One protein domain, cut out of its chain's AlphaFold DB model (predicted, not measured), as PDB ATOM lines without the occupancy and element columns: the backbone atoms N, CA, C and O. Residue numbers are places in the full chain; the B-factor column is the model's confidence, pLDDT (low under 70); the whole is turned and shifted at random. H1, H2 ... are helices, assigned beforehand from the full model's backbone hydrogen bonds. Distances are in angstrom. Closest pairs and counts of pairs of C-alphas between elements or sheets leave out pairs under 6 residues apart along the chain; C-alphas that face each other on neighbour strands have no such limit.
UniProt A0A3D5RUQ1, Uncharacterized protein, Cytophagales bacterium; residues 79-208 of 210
ATOM      1  N   GLU A  79      66.766  84.237 124.761       95.00
ATOM      2  CA  GLU A  79      67.180  84.218 123.352       95.00
ATOM      3  C   GLU A  79      67.994  85.447 122.938       95.00
ATOM      4  O   GLU A  79      68.872  85.331 122.097       95.00
ATOM      5  N   THR A  80      67.731  86.608 123.546       93.00
ATOM      6  CA  THR A  80      68.426  87.862 123.232       93.00
ATOM      7  C   THR A  80      69.831  87.947 123.818       93.00
ATOM      8  O   THR A  80      70.639  88.701 123.293       93.00
ATOM      9  N   PHE A  81      70.118  87.210 124.895       92.00
ATOM     10  CA  PHE A  81      71.421  87.224 125.567       92.00
ATOM     11  C   PHE A  81      72.465  86.399 124.814       92.00
ATOM     12  O   PHE A  81      73.644  86.722 124.817       92.00
ATOM     13  N   GLU A  82      72.015  85.350 124.127       86.31
ATOM     14  CA  GLU A  82      72.868  84.447 123.348       86.31
ATOM     15  C   GLU A  82      73.191  84.995 121.943       86.31
ATOM     16  O   GLU A  82      73.847  84.326 121.144       86.31
ATOM     17  N   LEU A  83      72.698  86.192 121.600       90.12
ATOM     18  CA  LEU A  83      72.935  86.800 120.295       90.12
ATOM     19  C   LEU A  83      74.313  87.467 120.231       90.12
ATOM     20  O   LEU A  83      74.699  88.234 121.105       90.12
ATOM     21  N   GLU A  84      75.005  87.239 119.119       88.06
ATOM     22  CA  GLU A  84      76.212  87.977 118.733       88.06
ATOM     23  C   GLU A  84      75.926  89.475 118.514       88.06
ATOM     24  O   GLU A  84      74.846  89.850 118.037       88.06
ATOM     25  N   GLY A  85      76.913  90.326 118.797       90.88
ATOM     26  CA  GLY A  85      76.873  91.738 118.442       90.88
ATOM     27  C   GLY A  85      77.771  92.652 119.276       90.88
ATOM     28  O   GLY A  85      78.333  93.577 118.699       90.88
ATOM     29  N   ASP A  86      77.922  92.428 120.588       88.69
ATOM     30  CA  ASP A  86      78.711  93.316 121.473       88.69
ATOM     31  C   ASP A  86      80.181  93.374 121.016       88.69
ATOM     32  O   ASP A  86      80.694  94.428 120.631       88.69
ATOM     33  N   ASP A  87      80.826  92.207 120.925       89.00
ATOM     34  CA  ASP A  87      82.222  92.087 120.500       89.00
ATOM     35  C   ASP A  87      82.423  92.502 119.029       89.00
ATOM     36  O   ASP A  87      83.448  93.099 118.683       89.00
ATOM     37  N   GLU A  88      81.468  92.207 118.143       93.94
ATOM     38  CA  GLU A  88      81.527  92.575 116.725       93.94
ATOM     39  C   GLU A  88      81.425  94.092 116.526       93.94
ATOM     40  O   GLU A  88      82.183  94.676 115.744       93.94
ATOM     41  N   ILE A  89      80.524  94.759 117.254       92.69
ATOM     42  CA  ILE A  89      80.400  96.219 117.231       92.69
ATOM     43  C   ILE A  89      81.688  96.858 117.751       92.69
ATOM     44  O   ILE A  89      82.199  97.782 117.111       92.69
ATOM     45  N   ASP A  90      82.269  96.343 118.834       89.25
ATOM     46  CA  ASP A  90      83.540  96.832 119.378       89.25
ATOM     47  C   ASP A  90      84.701  96.678 118.382       89.25
ATOM     48  O   ASP A  90      85.469  97.623 118.145       89.25
ATOM     49  N   GLN A  91      84.826  95.508 117.746       89.31
ATOM     50  CA  GLN A  91      85.824  95.259 116.699       89.31
ATOM     51  C   GLN A  91      85.647  96.210 115.513       89.31
ATOM     52  O   GLN A  91      86.637  96.741 114.992       89.31
ATOM     53  N   TRP A  92      84.399  96.464 115.119       93.62
ATOM     54  CA  TRP A  92      84.073  97.405 114.060       93.62
ATOM     55  C   TRP A  92      84.429  98.840 114.445       93.62
ATOM     56  O   TRP A  92      85.156  99.501 113.705       93.62
ATOM     57  N   ILE A  93      84.010  99.340 115.607       89.12
ATOM     58  CA  ILE A  93      84.325 100.706 116.062       89.12
ATOM     59  C   ILE A  93      85.842 100.920 116.144       89.12
ATOM     60  O   ILE A  93      86.342 101.965 115.723       89.12
ATOM     61  N   CYS A  94      86.589  99.919 116.615       85.50
ATOM     62  CA  CYS A  94      88.047  99.983 116.731       85.50
ATOM     63  C   CYS A  94      88.797  99.873 115.393       85.50
ATOM     64  O   CYS A  94      90.025  99.973 115.383       85.50
ATOM     65  N   GLY A  95      88.101  99.638 114.276       88.88
ATOM     66  CA  GLY A  95      88.730  99.455 112.966       88.88
ATOM     67  C   GLY A  95      89.487  98.133 112.818       88.88
ATOM     68  O   GLY A  95      90.357  98.033 111.958       88.88
ATOM     69  N   LYS A  96      89.197  97.132 113.662       88.69
ATOM     70  CA  LYS A  96      89.828  95.803 113.587       88.69
ATOM     71  C   LYS A  96      89.211  94.945 112.484       88.69
ATOM     72  O   LYS A  96      89.929  94.192 111.835       88.69
ATOM     73  N   VAL A  97      87.896  95.064 112.291       92.38
ATOM     74  CA  VAL A  97      87.125  94.320 111.287       92.38
ATOM     75  C   VAL A  97      86.147  95.267 110.591       92.38
ATOM     76  O   VAL A  97      85.528  96.117 111.231       92.38
ATOM     77  N   ASP A  98      86.004  95.116 109.277       94.69
ATOM     78  CA  ASP A  98      84.959  95.770 108.492       94.69
ATOM     79  C   ASP A  98      83.925  94.726 108.060       94.69
ATOM     80  O   ASP A  98      84.200  93.862 107.230       94.69
ATOM     81  N   TYR A  99      82.730  94.810 108.640       95.00
ATOM     82  CA  TYR A  99      81.606  93.929 108.328       95.00
ATOM     83  C   TYR A  99      80.768  94.475 107.172       95.00
ATOM     84  O   TYR A  99      80.737  95.684 106.909       95.00
ATOM     85  N   ARG A 100      80.015  93.600 106.498       96.38
ATOM     86  CA  ARG A 100      79.011  94.032 105.519       96.38
ATOM     87  C   ARG A 100      77.876  94.754 106.238       96.38
ATOM     88  O   ARG A 100      77.524  94.425 107.368       96.38
ATOM     89  N   SER A 101      77.213  95.680 105.547       94.38
ATOM     90  CA  SER A 101      76.110  96.456 106.133       94.38
ATOM     91  C   SER A 101      74.977  95.584 106.693       94.38
ATOM     92  O   SER A 101      74.363  95.957 107.687       94.38
ATOM     93  N   ALA A 102      74.705  94.425 106.084       96.44
ATOM     94  CA  ALA A 102      73.694  93.485 106.571       96.44
ATOM     95  C   ALA A 102      74.093  92.827 107.905       96.44
ATOM     96  O   ALA A 102      73.259  92.729 108.802       96.44
ATOM     97  N   GLU A 103      75.359  92.433 108.051       97.06
ATOM     98  CA  GLU A 103      75.906  91.865 109.293       97.06
ATOM     99  C   GLU A 103      75.894  92.921 110.397       97.06
ATOM    100  O   GLU A 103      75.359  92.689 111.474       97.06
ATOM    101  N   LEU A 104      76.362  94.134 110.089       96.12
ATOM    102  CA  LEU A 104      76.373  95.231 111.050       96.12
ATOM    103  C   LEU A 104      74.958  95.601 111.522       96.12
ATOM    104  O   LEU A 104      74.737  95.808 112.711       96.12
ATOM    105  N   ASN A 105      73.979  95.652 110.613       96.75
ATOM    106  CA  ASN A 105      72.582  95.882 110.993       96.75
ATOM    107  C   ASN A 105      72.067  94.799 111.949       96.75
ATOM    108  O   ASN A 105      71.418  95.146 112.933       96.75
ATOM    109  N   LYS A 106      72.395  93.529 111.686       97.56
ATOM    110  CA  LYS A 106      72.041  92.404 112.556       97.56
ATOM    111  C   LYS A 106      72.673  92.552 113.945       97.56
ATOM    112  O   LYS A 106      71.953  92.457 114.929       97.56
ATOM    113  N   TYR A 107      73.972  92.842 114.034       97.62
ATOM    114  CA  TYR A 107      74.672  93.001 115.317       97.62
ATOM    115  C   TYR A 107      74.089  94.129 116.170       97.62
ATOM    116  O   TYR A 107      73.786  93.926 117.343       97.62
ATOM    117  N   PHE A 108      73.852  95.302 115.576       97.69
ATOM    118  CA  PHE A 108      73.220  96.413 116.293       97.69
ATOM    119  C   PHE A 108      71.801  96.075 116.749       97.69
ATOM    120  O   PHE A 108      71.427  96.408 117.869       97.69
ATOM    121  N   GLU A 109      71.005  95.417 115.906       97.81
ATOM    122  CA  GLU A 109      69.652  95.008 116.282       97.81
ATOM    123  C   GLU A 109      69.658  93.981 117.423       97.81
ATOM    124  O   GLU A 109      68.863  94.105 118.352       97.81
ATOM    125  N   ASN A 110      70.578  93.015 117.393       97.88
ATOM    126  CA  ASN A 110      70.757  92.026 118.453       97.88
ATOM    127  C   ASN A 110      71.087  92.684 119.799       97.88
ATOM    128  O   ASN A 110      70.389  92.432 120.783       97.88
ATOM    129  N   VAL A 111      72.086  93.574 119.831       97.38
ATOM    130  CA  VAL A 111      72.471  94.301 121.053       97.38
ATOM    131  C   VAL A 111      71.315  95.156 121.564       97.38
ATOM    132  O   VAL A 111      70.971  95.081 122.738       97.38
ATOM    133  N   ILE A 112      70.643  95.902 120.681       98.00
ATOM    134  CA  ILE A 112      69.477  96.713 121.059       98.00
ATOM    135  C   ILE A 112      68.378  95.847 121.681       98.00
ATOM    136  O   ILE A 112      67.791  96.252 122.678       98.00
ATOM    137  N   ARG A 113      68.090  94.666 121.122       97.75
ATOM    138  CA  ARG A 113      67.072  93.752 121.663       97.75
ATOM    139  C   ARG A 113      67.471  93.188 123.028       97.75
ATOM    140  O   ARG A 113      66.611  93.092 123.902       97.75
ATOM    141  N   CYS A 114      68.743  92.828 123.208       97.81
ATOM    142  CA  CYS A 114      69.271  92.348 124.485       97.81
ATOM    143  C   CYS A 114      69.127  93.407 125.583       97.81
ATOM    144  O   CYS A 114      68.490  93.159 126.614       97.81
ATOM    145  N   GLU A 115      69.623  94.612 125.303       98.00
ATOM    146  CA  GLU A 115      69.564  95.747 126.219       98.00
ATOM    147  C   GLU A 115      68.121  96.191 126.474       98.00
ATOM    148  O   GLU A 115      67.734  96.447 127.609       98.00
ATOM    149  N   GLU A 116      67.265  96.226 125.451       97.81
ATOM    150  CA  GLU A 116      65.862  96.607 125.619       97.81
ATOM    151  C   GLU A 116      65.112  95.653 126.561       97.81
ATOM    152  O   GLU A 116      64.325  96.112 127.399       97.81
ATOM    153  N   ASP A 117      65.325  94.341 126.445       98.12
ATOM    154  CA  ASP A 117      64.727  93.383 127.373       98.12
ATOM    155  C   ASP A 117      65.255  93.587 128.802       98.12
ATOM    156  O   ASP A 117      64.450  93.710 129.736       98.12
ATOM    157  N   CYS A 118      66.576  93.729 128.965       98.50
ATOM    158  CA  CYS A 118      67.213  94.014 130.252       98.50
ATOM    159  C   CYS A 118      66.615  95.272 130.904       98.50
ATOM    160  O   CYS A 118      66.131  95.244 132.043       98.50
ATOM    161  N   GLU A 119      66.524  96.366 130.150       98.69
ATOM    162  CA  GLU A 119      66.010  97.650 130.618       98.69
ATOM    163  C   GLU A 119      64.519  97.597 130.969       98.69
ATOM    164  O   GLU A 119      64.062  98.162 131.973       98.69
ATOM    165  N   ARG A 120      63.723  96.858 130.188       98.50
ATOM    166  CA  ARG A 120      62.303  96.637 130.489       98.50
ATOM    167  C   ARG A 120      62.121  95.799 131.753       98.50
ATOM    168  O   ARG A 120      61.200  96.095 132.523       98.50
ATOM    169  N   ARG A 121      62.945  94.772 131.985       98.56
ATOM    170  CA  ARG A 121      62.924  93.976 133.226       98.56
ATOM    171  C   ARG A 121      63.312  94.838 134.428       98.56
ATOM    172  O   ARG A 121      62.536  94.913 135.383       98.56
ATOM    173  N   SER A 122      64.399  95.592 134.310       98.69
ATOM    174  CA  SER A 122      64.879  96.537 135.320       98.69
ATOM    175  C   SER A 122      63.825  97.574 135.695       98.69
ATOM    176  O   SER A 122      63.474  97.709 136.869       98.69
ATOM    177  N   LEU A 123      63.200  98.232 134.714       98.69
ATOM    178  CA  LEU A 123      62.142  99.210 134.973       98.69
ATOM    179  C   LEU A 123      60.915  98.583 135.654       98.69
ATOM    180  O   LEU A 123      60.316  99.195 136.545       98.69
ATOM    181  N   ARG A 124      60.518  97.364 135.256       98.56
ATOM    182  CA  ARG A 124      59.437  96.625 135.933       98.56
ATOM    183  C   ARG A 124      59.816  96.306 137.376       98.56
ATOM    184  O   ARG A 124      58.978  96.479 138.259       98.56
ATOM    185  N   TYR A 125      61.052  95.882 137.617       98.50
ATOM    186  CA  TYR A 125      61.561  95.550 138.943       98.50
ATOM    187  C   TYR A 125      61.582  96.773 139.864       98.50
ATOM    188  O   TYR A 125      61.024  96.725 140.963       98.50
ATOM    189  N   ILE A 126      62.127  97.896 139.384       98.56
ATOM    190  CA  ILE A 126      62.165  99.184 140.093       98.56
ATOM    191  C   ILE A 126      60.762  99.589 140.549       98.56
ATOM    192  O   ILE A 126      60.561  99.894 141.726       98.56
ATOM    193  N   LYS A 127      59.778  99.527 139.642       98.25
ATOM    194  CA  LYS A 127      58.376  99.864 139.941       98.25
ATOM    195  C   LYS A 127      57.744  98.884 140.923       98.25
ATOM    196  O   LYS A 127      57.161  99.307 141.914       98.25
ATOM    197  N   LYS A 128      57.875  97.579 140.664       98.25
ATOM    198  CA  LYS A 128      57.276  96.513 141.483       98.25
ATOM    199  C   LYS A 128      57.769  96.556 142.924       98.25
ATOM    200  O   LYS A 128      56.995  96.322 143.846       98.25
ATOM    201  N   HIS A 129      59.054  96.835 143.114       97.88
ATOM    202  CA  HIS A 129      59.681  96.825 144.427       97.88
ATOM    203  C   HIS A 129      59.799  98.210 145.061       97.88
ATOM    204  O   HIS A 129      60.286  98.287 146.190       97.88
ATOM    205  N   ALA A 130      59.337  99.273 144.388       97.31
ATOM    206  CA  ALA A 130      59.478 100.661 144.827       97.31
ATOM    207  C   ALA A 130      60.908 100.942 145.316       97.31
ATOM    208  O   ALA A 130      61.128 101.310 146.474       97.31
ATOM    209  N   LEU A 131      61.887 100.635 144.459       97.69
ATOM    210  CA  LEU A 131      63.285 100.965 144.733       97.69
ATOM    211  C   LEU A 131      63.455 102.492 144.776       97.69
ATOM    212  O   LEU A 131      62.695 103.197 144.109       97.69
ATOM    213  N   PRO A 132      64.446 103.020 145.516       96.94
ATOM    214  CA  PRO A 132      64.731 104.456 145.580       96.94
ATOM    215  C   PRO A 132      65.420 104.964 144.297       96.94
ATOM    216  O   PRO A 132      66.506 105.528 144.334       96.94
ATOM    217  N   ILE A 133      64.781 104.735 143.150       96.88
ATOM    218  CA  ILE A 133      65.176 105.175 141.812       96.88
ATOM    219  C   ILE A 133      63.921 105.754 141.161       96.88
ATOM    220  O   ILE A 133      62.871 105.111 141.193       96.88
ATOM    221  N   SER A 134      64.001 106.941 140.555       97.69
ATOM    222  CA  SER A 134      62.872 107.467 139.777       97.69
ATOM    223  C   SER A 134      62.658 106.596 138.531       97.69
ATOM    224  O   SER A 134      63.556 106.528 137.689       97.69
ATOM    225  N   PRO A 135      61.482 105.955 138.364       98.19
ATOM    226  CA  PRO A 135      61.221 105.129 137.190       98.19
ATOM    227  C   PRO A 135      61.251 105.926 135.883       98.19
ATOM    228  O   PRO A 135      61.663 105.407 134.849       98.19
ATOM    229  N   GLU A 136      60.809 107.184 135.912       98.31
ATOM    230  CA  GLU A 136      60.830 108.078 134.757       98.31
ATOM    231  C   GLU A 136      62.258 108.457 134.377       98.31
ATOM    232  O   GLU A 136      62.589 108.414 133.193       98.31
ATOM    233  N   LEU A 137      63.093 108.807 135.363       97.81
ATOM    234  CA  LEU A 137      64.493 109.152 135.123       97.81
ATOM    235  C   LEU A 137      65.253 107.950 134.559       97.81
ATOM    236  O   LEU A 137      65.885 108.077 133.515       97.81
ATOM    237  N   TYR A 138      65.089 106.783 135.185       98.44
ATOM    238  CA  TYR A 138      65.673 105.530 134.713       98.44
ATOM    239  C   TYR A 138      65.280 105.245 133.260       98.44
ATOM    240  O   TYR A 138      66.127 104.978 132.414       98.44
ATOM    241  N   ALA A 139      63.990 105.378 132.930       98.62
ATOM    242  CA  ALA A 139      63.526 105.164 131.565       98.62
ATOM    243  C   ALA A 139      64.142 106.158 130.566       98.62
ATOM    244  O   ALA A 139      64.417 105.777 129.432       98.62
ATOM    245  N   GLN A 140      64.364 107.418 130.951       98.50
ATOM    246  CA  GLN A 140      65.030 108.392 130.080       98.50
ATOM    247  C   GLN A 140      66.504 108.049 129.850       98.50
ATOM    248  O   GLN A 140      67.000 108.222 128.737       98.50
ATOM    249  N   GLU A 141      67.197 107.561 130.874       97.88
ATOM    250  CA  GLU A 141      68.604 107.156 130.794       97.88
ATOM    251  C   GLU A 141      68.765 105.907 129.917       97.88
ATOM    252  O   GLU A 141      69.543 105.935 128.962       97.88
ATOM    253  N   ALA A 142      67.925 104.891 130.127       98.25
ATOM    254  CA  ALA A 142      67.854 103.696 129.288       98.25
ATOM    255  C   ALA A 142      67.543 104.029 127.816       98.25
ATOM    256  O   ALA A 142      68.273 103.628 126.910       98.25
ATOM    257  N   ASN A 143      66.513 104.851 127.559       98.69
ATOM    258  CA  ASN A 143      66.200 105.335 126.207       98.69
ATOM    259  C   ASN A 143      67.393 106.078 125.576       98.69
ATOM    260  O   ASN A 143      67.638 105.943 124.378       98.69
ATOM    261  N   SER A 144      68.140 106.860 126.365       98.19
ATOM    262  CA  SER A 144      69.299 107.608 125.862       98.19
ATOM    263  C   SER A 144      70.385 106.672 125.339       98.19
ATOM    264  O   SER A 144      70.997 106.980 124.324       98.19
ATOM    265  N   TYR A 145      70.620 105.542 126.007       97.38
ATOM    266  CA  TYR A 145      71.606 104.554 125.575       97.38
ATOM    267  C   TYR A 145      71.116 103.728 124.375       97.38
ATOM    268  O   TYR A 145      71.811 103.638 123.365       97.38
ATOM    269  N   LEU A 146      69.883 103.210 124.429       98.31
ATOM    270  CA  LEU A 146      69.316 102.378 123.358       98.31
ATOM    271  C   LEU A 146      69.252 103.118 122.013       98.31
ATOM    272  O   LEU A 146      69.672 102.588 120.987       98.31
ATOM    273  N   PHE A 147      68.772 104.368 122.000       98.44
ATOM    274  CA  PHE A 147      68.704 105.144 120.759       98.44
ATOM    275  C   PHE A 147      70.066 105.658 120.289       98.44
ATOM    276  O   PHE A 147      70.273 105.817 119.083       98.44
ATOM    277  N   PHE A 148      71.011 105.863 121.209       97.69
ATOM    278  CA  PHE A 148      72.382 106.245 120.882       97.69
ATOM    279  C   PHE A 148      73.082 105.214 119.986       97.69
ATOM    280  O   PHE A 148      73.819 105.611 119.082       97.69
ATOM    281  N   LEU A 149      72.801 103.917 120.152       97.12
ATOM    282  CA  LEU A 149      73.400 102.851 119.335       97.12
ATOM    283  C   LEU A 149      73.149 103.040 117.826       97.12
ATOM    284  O   LEU A 149      74.020 102.740 117.008       97.12
ATOM    285  N   HIS A 150      72.021 103.641 117.426       98.00
ATOM    286  CA  HIS A 150      71.784 103.994 116.018       98.00
ATOM    287  C   HIS A 150      72.758 105.057 115.506       98.00
ATOM    288  O   HIS A 150      73.235 104.964 114.376       98.00
ATOM    289  N   ALA A 151      73.095 106.047 116.332       97.00
ATOM    290  CA  ALA A 151      74.058 107.082 115.969       97.00
ATOM    291  C   ALA A 151      75.490 106.537 115.906       97.00
ATOM    292  O   ALA A 151      76.247 106.937 115.018       97.00
ATOM    293  N   VAL A 152      75.836 105.579 116.776       95.25
ATOM    294  CA  VAL A 152      77.101 104.833 116.690       95.25
ATOM    295  C   VAL A 152      77.200 104.121 115.347       95.25
ATOM    296  O   VAL A 152      78.200 104.284 114.653       95.25
ATOM    297  N   LYS A 153      76.147 103.408 114.928       95.69
ATOM    298  CA  LYS A 153      76.100 102.748 113.615       95.69
ATOM    299  C   LYS A 153      76.279 103.736 112.457       95.69
ATOM    300  O   LYS A 153      76.969 103.429 111.490       95.69
ATOM    301  N   CYS A 154      75.686 104.927 112.546       94.38
ATOM    302  CA  CYS A 154      75.805 105.952 111.505       94.38
ATOM    303  C   CYS A 154      77.190 106.608 111.448       94.38
ATOM    304  O   CYS A 154      77.682 106.905 110.363       94.38
ATOM    305  N   CYS A 155      77.801 106.877 112.603       93.44
ATOM    306  CA  CYS A 155      79.014 107.691 112.679       93.44
ATOM    307  C   CYS A 155      80.293 106.868 112.845       93.44
ATOM    308  O   CYS A 155      81.376 107.408 112.628       93.44
ATOM    309  N   ARG A 156      80.183 105.599 113.259       93.69
ATOM    310  CA  ARG A 156      81.297 104.770 113.753       93.69
ATOM    311  C   ARG A 156      82.088 105.483 114.856       93.69
ATOM    312  O   ARG A 156      83.314 105.459 114.884       93.69
ATOM    313  N   LEU A 157      81.377 106.176 115.746       90.94
ATOM    314  CA  LEU A 157      81.953 106.914 116.869       90.94
ATOM    315  C   LEU A 157      81.325 106.440 118.170       90.94
ATOM    316  O   LEU A 157      80.104 106.343 118.267       90.94
ATOM    317  N   TRP A 158      82.168 106.227 119.175       91.19
ATOM    318  CA  TRP A 158      81.733 106.087 120.559       91.19
ATOM    319  C   TRP A 158      81.781 107.439 121.278       91.19
ATOM    320  O   TRP A 158      82.501 108.360 120.861       91.19
ATOM    321  N   TYR A 159      81.020 107.560 122.364       89.69
ATOM    322  CA  TYR A 159      81.075 108.739 123.220       89.69
ATOM    323  C   TYR A 159      82.403 108.794 124.017       89.69
ATOM    324  O   TYR A 159      83.015 107.750 124.265       89.69
ATOM    325  N   PRO A 160      82.883 109.981 124.438       84.06
ATOM    326  CA  PRO A 160      84.020 110.097 125.359       84.06
ATOM    327  C   PRO A 160      83.709 109.485 126.738       84.06
ATOM    328  O   PRO A 160      82.586 109.650 127.203       84.06
ATOM    329  N   PRO A 161      84.661 108.832 127.435       77.69
ATOM    330  CA  PRO A 161      84.385 108.068 128.664       77.69
ATOM    331  C   PRO A 161      83.624 108.811 129.774       77.69
ATOM    332  O   PRO A 161      82.881 108.199 130.533       77.69
ATOM    333  N   ASP A 162      83.806 110.123 129.870       81.69
ATOM    334  CA  ASP A 162      83.195 111.018 130.853       81.69
ATOM    335  C   ASP A 162      81.893 111.666 130.365       81.69
ATOM    336  O   ASP A 162      81.303 112.475 131.077       81.69
ATOM    337  N   MET A 163      81.439 111.323 129.158       87.75
ATOM    338  CA  MET A 163      80.280 111.932 128.524       87.75
ATOM    339  C   MET A 163      79.375 110.924 127.808       87.75
ATOM    340  O   MET A 163      79.169 111.039 126.603       87.75
ATOM    341  N   PRO A 164      78.786 109.946 128.516       90.94
ATOM    342  CA  PRO A 164      77.710 109.135 127.962       90.94
ATOM    343  C   PRO A 164      76.437 109.957 127.662       90.94
ATOM    344  O   PRO A 164      76.184 110.995 128.284       90.94
ATOM    345  N   PRO A 165      75.567 109.493 126.746       94.25
ATOM    346  CA  PRO A 165      74.374 110.236 126.329       94.25
ATOM    347  C   PRO A 165      73.389 110.496 127.478       94.25
ATOM    348  O   PRO A 165      72.746 111.543 127.516       94.25
ATOM    349  N   TYR A 166      73.292 109.579 128.443       94.44
ATOM    350  CA  TYR A 166      72.363 109.686 129.568       94.44
ATOM    351  C   TYR A 166      72.769 110.733 130.617       94.44
ATOM    352  O   TYR A 166      71.899 111.224 131.334       94.44
ATOM    353  N   ILE A 167      74.042 111.145 130.694       92.06
ATOM    354  CA  ILE A 167      74.425 112.255 131.586       92.06
ATOM    355  C   ILE A 167      74.207 113.624 130.935       92.06
ATOM    356  O   ILE A 167      74.076 114.620 131.645       92.06
ATOM    357  N   CYS A 168      74.133 113.690 129.600       94.44
ATOM    358  CA  CYS A 168      73.870 114.926 128.872       94.44
ATOM    359  C   CYS A 168      72.409 115.360 129.092       94.44
ATOM    360  O   CYS A 168      71.490 114.700 128.594       94.44
ATOM    361  N   PRO A 169      72.136 116.484 129.791       95.44
ATOM    362  CA  PRO A 169      70.765 116.864 130.120       95.44
ATOM    363  C   PRO A 169      69.905 117.127 128.884       95.44
ATOM    364  O   PRO A 169      68.711 116.838 128.917       95.44
ATOM    365  N   THR A 170      70.496 117.652 127.806       96.19
ATOM    366  CA  THR A 170      69.808 117.904 126.531       96.19
ATOM    367  C   THR A 170      69.324 116.602 125.900       96.19
ATOM    368  O   THR A 170      68.155 116.503 125.531       96.19
ATOM    369  N   VAL A 171      70.190 115.585 125.844       97.69
ATOM    370  CA  VAL A 171      69.845 114.257 125.319       97.69
ATOM    371  C   VAL A 171      68.817 113.582 126.224       97.69
ATOM    372  O   VAL A 171      67.712 113.278 125.776       97.69
ATOM    373  N   ARG A 172      69.112 113.441 127.524       97.62
ATOM    374  CA  ARG A 172      68.239 112.738 128.475       97.62
ATOM    375  C   ARG A 172      66.844 113.353 128.573       97.62
ATOM    376  O   ARG A 172      65.848 112.635 128.526       97.62
ATOM    377  N   LYS A 173      66.727 114.682 128.686       97.75
ATOM    378  CA  LYS A 173      65.411 115.348 128.792       97.75
ATOM    379  C   LYS A 173      64.588 115.229 127.509       97.75
ATOM    380  O   LYS A 173      63.365 115.313 127.577       97.75
ATOM    381  N   ALA A 174      65.238 115.023 126.363       98.06
ATOM    382  CA  ALA A 174      64.563 114.785 125.097       98.06
ATOM    383  C   ALA A 174      64.007 113.357 124.971       98.06
ATOM    384  O   ALA A 174      63.226 113.121 124.040       98.06
ATOM    385  N   MET A 175      64.394 112.434 125.861       98.38
ATOM    386  CA  MET A 175      63.969 111.038 125.824       98.38
ATOM    387  C   MET A 175      62.606 110.806 126.491       98.38
ATOM    388  O   MET A 175      62.250 111.495 127.456       98.38
ATOM    389  N   PRO A 176      61.844 109.802 126.019       98.25
ATOM    390  CA  PRO A 176      60.605 109.370 126.655       98.25
ATOM    391  C   PRO A 176      60.807 108.905 128.103       98.25
ATOM    392  O   PRO A 176      61.819 108.310 128.457       98.25
ATOM    393  N   LYS A 177      59.784 109.088 128.942       98.31
ATOM    394  CA  LYS A 177      59.763 108.629 130.348       98.31
ATOM    395  C   LYS A 177      59.277 107.178 130.506       98.31
ATOM    396  O   LYS A 177      58.788 106.780 131.560       98.31
ATOM    397  N   HIS A 178      59.326 106.396 129.429       97.81
ATOM    398  CA  HIS A 178      58.869 105.008 129.385       97.81
ATOM    399  C   HIS A 178      59.615 104.211 128.307       97.81
ATOM    400  O   HIS A 178      60.036 104.766 127.297       97.81
ATOM    401  N   LEU A 179      59.674 102.889 128.476       97.12
ATOM    402  CA  LEU A 179      60.269 101.943 127.524       97.12
ATOM    403  C   LEU A 179      59.171 101.218 126.733       97.12
ATOM    404  O   LEU A 179      58.900 100.040 126.946       97.12
ATOM    405  N   ARG A 180      58.442 101.967 125.896       94.94
ATOM    406  CA  ARG A 180      57.368 101.419 125.031       94.94
ATOM    407  C   ARG A 180      57.620 101.649 123.540       94.94
ATOM    408  O   ARG A 180      56.807 101.226 122.728       94.94
ATOM    409  N   HIS A 181      58.692 102.361 123.208       94.12
ATOM    410  CA  HIS A 181      59.098 102.565 121.826       94.12
ATOM    411  C   HIS A 181      59.694 101.273 121.265       94.12
ATOM    412  O   HIS A 181      60.108 100.394 122.017       94.12
ATOM    413  N   ASP A 182      59.703 101.183 119.943       94.69
ATOM    414  CA  ASP A 182      60.430 100.167 119.194       94.69
ATOM    415  C   ASP A 182      61.877 100.650 119.031       94.69
ATOM    416  O   ASP A 182      62.147 101.514 118.194       94.69
ATOM    417  N   HIS A 183      62.793 100.156 119.873       97.44
ATOM    418  CA  HIS A 183      64.181 100.633 119.884       97.44
ATOM    419  C   HIS A 183      64.992 100.113 118.699       97.44
ATOM    420  O   HIS A 183      66.060 100.651 118.417       97.44
ATOM    421  N   THR A 184      64.469  99.144 117.935       94.69
ATOM    422  CA  THR A 184      65.076  98.725 116.660       94.69
ATOM    423  C   THR A 184      64.975  99.815 115.587       94.69
ATOM    424  O   THR A 184      65.653  99.747 114.560       94.69
ATOM    425  N   LYS A 185      64.184 100.867 115.837       96.06
ATOM    426  CA  LYS A 185      64.060 102.044 114.979       96.06
ATOM    427  C   LYS A 185      64.732 103.261 115.614       96.06
ATOM    428  O   LYS A 185      64.642 103.459 116.826       96.06
ATOM    429  N   PRO A 186      65.367 104.123 114.802       95.56
ATOM    430  CA  PRO A 186      65.979 105.339 115.310       95.56
ATOM    431  C   PRO A 186      64.919 106.307 115.855       95.56
ATOM    432  O   PRO A 186      63.845 106.476 115.277       95.56
ATOM    433  N   TYR A 187      65.263 107.011 116.932       97.25
ATOM    434  CA  TYR A 187      64.459 108.085 117.512       97.25
ATOM    435  C   TYR A 187      65.352 109.292 117.781       97.25
ATOM    436  O   TYR A 187      66.357 109.175 118.480       97.25
ATOM    437  N   LYS A 188      64.992 110.457 117.222       97.31
ATOM    438  CA  LYS A 188      65.798 111.691 117.305       97.31
ATOM    439  C   LYS A 188      67.269 111.462 116.920       97.31
ATOM    440  O   LYS A 188      68.167 111.930 117.609       97.31
ATOM    441  N   LEU A 189      67.511 110.738 115.826       97.19
ATOM    442  CA  LEU A 189      68.859 110.361 115.392       97.19
ATOM    443  C   LEU A 189      69.798 111.568 115.257       97.19
ATOM    444  O   LEU A 189      70.918 111.509 115.753       97.19
ATOM    445  N   ASP A 190      69.318 112.667 114.668       97.44
ATOM    446  CA  ASP A 190      70.112 113.887 114.473       97.44
ATOM    447  C   ASP A 190      70.654 114.441 115.797       97.44
ATOM    448  O   ASP A 190      71.829 114.774 115.885       97.44
ATOM    449  N   LEU A 191      69.853 114.406 116.872       97.56
ATOM    450  CA  LEU A 191      70.286 114.828 118.209       97.56
ATOM    451  C   LEU A 191      71.497 114.020 118.703       97.56
ATOM    452  O   LEU A 191      72.407 114.579 119.310       97.56
ATOM    453  N   PHE A 192      71.507 112.708 118.463       97.06
ATOM    454  CA  PHE A 192      72.613 111.839 118.870       97.06
ATOM    455  C   PHE A 192      73.827 111.958 117.944       97.06
ATOM    456  O   PHE A 192      74.962 111.854 118.409       97.06
ATOM    457  N   VAL A 193      73.609 112.191 116.647       95.81
ATOM    458  CA  VAL A 193      74.684 112.451 115.679       95.81
ATOM    459  C   VAL A 193      75.396 113.762 116.009       95.81
ATOM    460  O   VAL A 193      76.628 113.783 116.050       95.81
ATOM    461  N   ASP A 194      74.648 114.824 116.301       94.75
ATOM    462  CA  ASP A 194      75.198 116.117 116.718       94.75
ATOM    463  C   ASP A 194      75.953 115.976 118.041       94.75
ATOM    464  O   ASP A 194      77.122 116.352 118.132       94.75
ATOM    465  N   PHE A 195      75.354 115.294 119.026       94.75
ATOM    466  CA  PHE A 195      76.019 114.954 120.284       94.75
ATOM    467  C   PHE A 195      77.360 114.233 120.070       94.75
ATOM    468  O   PHE A 195      78.360 114.593 120.693       94.75
ATOM    469  N   LEU A 196      77.419 113.233 119.187       92.69
ATOM    470  CA  LEU A 196      78.666 112.531 118.883       92.69
ATOM    471  C   LEU A 196      79.688 113.453 118.211       92.69
ATOM    472  O   LEU A 196      80.856 113.452 118.590       92.69
ATOM    473  N   ARG A 197      79.275 114.250 117.224       89.44
ATOM    474  CA  ARG A 197      80.182 115.139 116.480       89.44
ATOM    475  C   ARG A 197      80.789 116.213 117.375       89.44
ATOM    476  O   ARG A 197      82.011 116.387 117.357       89.44
ATOM    477  N   ASP A 198      79.969 116.864 118.190       89.25
ATOM    478  CA  ASP A 198      80.397 117.954 119.067       89.25
ATOM    479  C   ASP A 198      81.411 117.472 120.110       89.25
ATOM    480  O   ASP A 198      82.435 118.116 120.352       89.25
ATOM    481  N   ASN A 199      81.186 116.278 120.661       84.12
ATOM    482  CA  ASN A 199      81.993 115.758 121.764       84.12
ATOM    483  C   ASN A 199      83.191 114.919 121.298       84.12
ATOM    484  O   ASN A 199      84.208 114.838 121.990       84.12
ATOM    485  N   HIS A 200      83.154 114.369 120.082       75.19
ATOM    486  CA  HIS A 200      84.289 113.641 119.514       75.19
ATOM    487  C   HIS A 200      85.313 114.568 118.823       75.19
ATOM    488  O   HIS A 200      86.512 114.262 118.801       75.19
ATOM    489  N   MET A 201      84.906 115.741 118.310       54.19
ATOM    490  CA  MET A 201      85.853 116.743 117.784       54.19
ATOM    491  C   MET A 201      86.772 117.330 118.872       54.19
ATOM    492  O   MET A 201      87.936 117.634 118.591       54.19
ATOM    493  N   GLY A 202      86.303 117.416 120.122       46.62
ATOM    494  CA  GLY A 202      87.138 117.758 121.282       46.62
ATOM    495  C   GLY A 202      88.183 116.684 121.619       46.62
ATOM    496  O   GLY A 202      89.333 117.001 121.925       46.62
ATOM    497  N   TYR A 203      87.831 115.404 121.459       41.25
ATOM    498  CA  TYR A 203      88.692 114.262 121.790       41.25
ATOM    499  C   TYR A 203      89.957 114.171 120.910       41.25
ATOM    500  O   TYR A 203      91.056 113.898 121.403       41.25
ATOM    501  N   LYS A 204      89.857 114.507 119.612       41.00
ATOM    502  CA  LYS A 204      91.026 114.564 118.708       41.00
ATOM    503  C   LYS A 204      92.038 115.660 119.080       41.00
ATOM    504  O   LYS A 204      93.221 115.502 118.773       41.00
ATOM    505  N   LYS A 205      91.629 116.745 119.756       33.81
ATOM    506  CA  LYS A 205      92.559 117.796 120.219       33.81
ATOM    507  C   LYS A 205      93.423 117.334 121.399       33.81
ATOM    508  O   LYS A 205      94.574 117.756 121.490       33.81
ATOM    509  N   HIS A 206      92.927 116.427 122.245       35.38
ATOM    510  CA  HIS A 206      93.674 115.915 123.401       35.38
ATOM    511  C   HIS A 206      94.642 114.768 123.073       35.38
ATOM    512  O   HIS A 206      95.660 114.631 123.746       35.38
ATOM    513  N   LYS A 207      94.409 113.997 122.000       34.31
ATOM    514  CA  LYS A 207      95.349 112.945 121.555       34.31
ATOM    515  C   LYS A 207      96.595 113.457 120.814       34.31
ATOM    516  O   LYS A 207      97.514 112.677 120.605       34.31
ATOM    517  N   LYS A 208      96.676 114.745 120.452       33.75
ATOM    518  CA  LYS A 208      97.862 115.342 119.792       33.75
ATOM    519  C   LYS A 208      98.982 115.788 120.751       33.75
ATOM    520  O   LYS A 208      99.912 116.460 120.320       33.75
TER     521      LYS A 208
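This is residues 79 to 208 of the 210 residues of an uncharacterized protein of Cytophagales bacterium (UniProt A0A3D5RUQ1). A long helical hairpin, H2 and H3 side by side, makes the body, with H3 as its core. H1 packs on H2 with H2's residues 104 to 111, while on the side of H3 away from H2 the short H4 packs on residues 140 to 144 and H5 crosses residues 147 to 155. The long link of residues 174 to 188 passes over one side of the hairpin on its way from H4 to H5. The printed part has 130 residues, with five named helices in the order H1 H2 H3 H4 H5 and no named strand; the class is all helix. It is compact, with a radius of gyration of the C-alphas of 15.3 A and spans of 47 by 34 by 22 A.

H1, residues 86 to 93, touches H2, residues 101 to 129, closest at the C-alphas of Asp 86 and Val 111, 6.3 A apart. The two run opposite ways at a steep tilt of 50 degrees. H2 and H3, residues 135 to 155, form a hairpin, two helices joined by a tight link, and run opposite ways at a shallow tilt of 6 degrees. They touch, closest at the C-alphas of Ile 112 and Leu 146, 6.1 A apart. H3 is the hub, touching three other helices. H4, residues 169 to 173, touches H3 closest at the C-alphas of Gln 140 and Arg 172, 5.6 A apart. H5, residues 189 to 206, touches H3 with residues 189 to 196, closest at the C-alphas of Ala 151 and Val 193, 5.4 A apart. Their lines are only just about perpendicular, at 72 degrees. H4 and H5 only just touch, with 3 pairs of C-alphas within 8 A, the closest those of Val 171 and Leu 191 at 7.1 A. The helix packing is only just mostly crossed, with one of three tilted pairs shallow. H1 and H3 are near each other, with 7 pairs of C-alphas within 10 A; H1 is apart from H4 and H5, as is H2. Every O i to N i+4 pair is within hydrogen-bond range in H1, H2 and H4, against 15 of 17 in H3 and 10 of 14 in H5.

H1 begins at C-alpha 86, (78.711, 93.316, 121.473), and is 10.7 A long. H2 is 41.7 A long and ends at C-alpha 129, (59.681, 96.825, 144.427). H3 is 30.4 A, H4 5.7 A and H5 26.7 A long, H5 ending at C-alpha 206, (93.674, 115.915, 123.401).

The two C-alphas farthest apart, those of Lys 128 and Lys 208, are 49.7 A apart. The printed part has no cut. The links from H3 to H4 and from H4 to H5 are long, with 13 and 15 residues. Mean pLDDT of the printed part is 91.5; residues 201 to 208 are under 70.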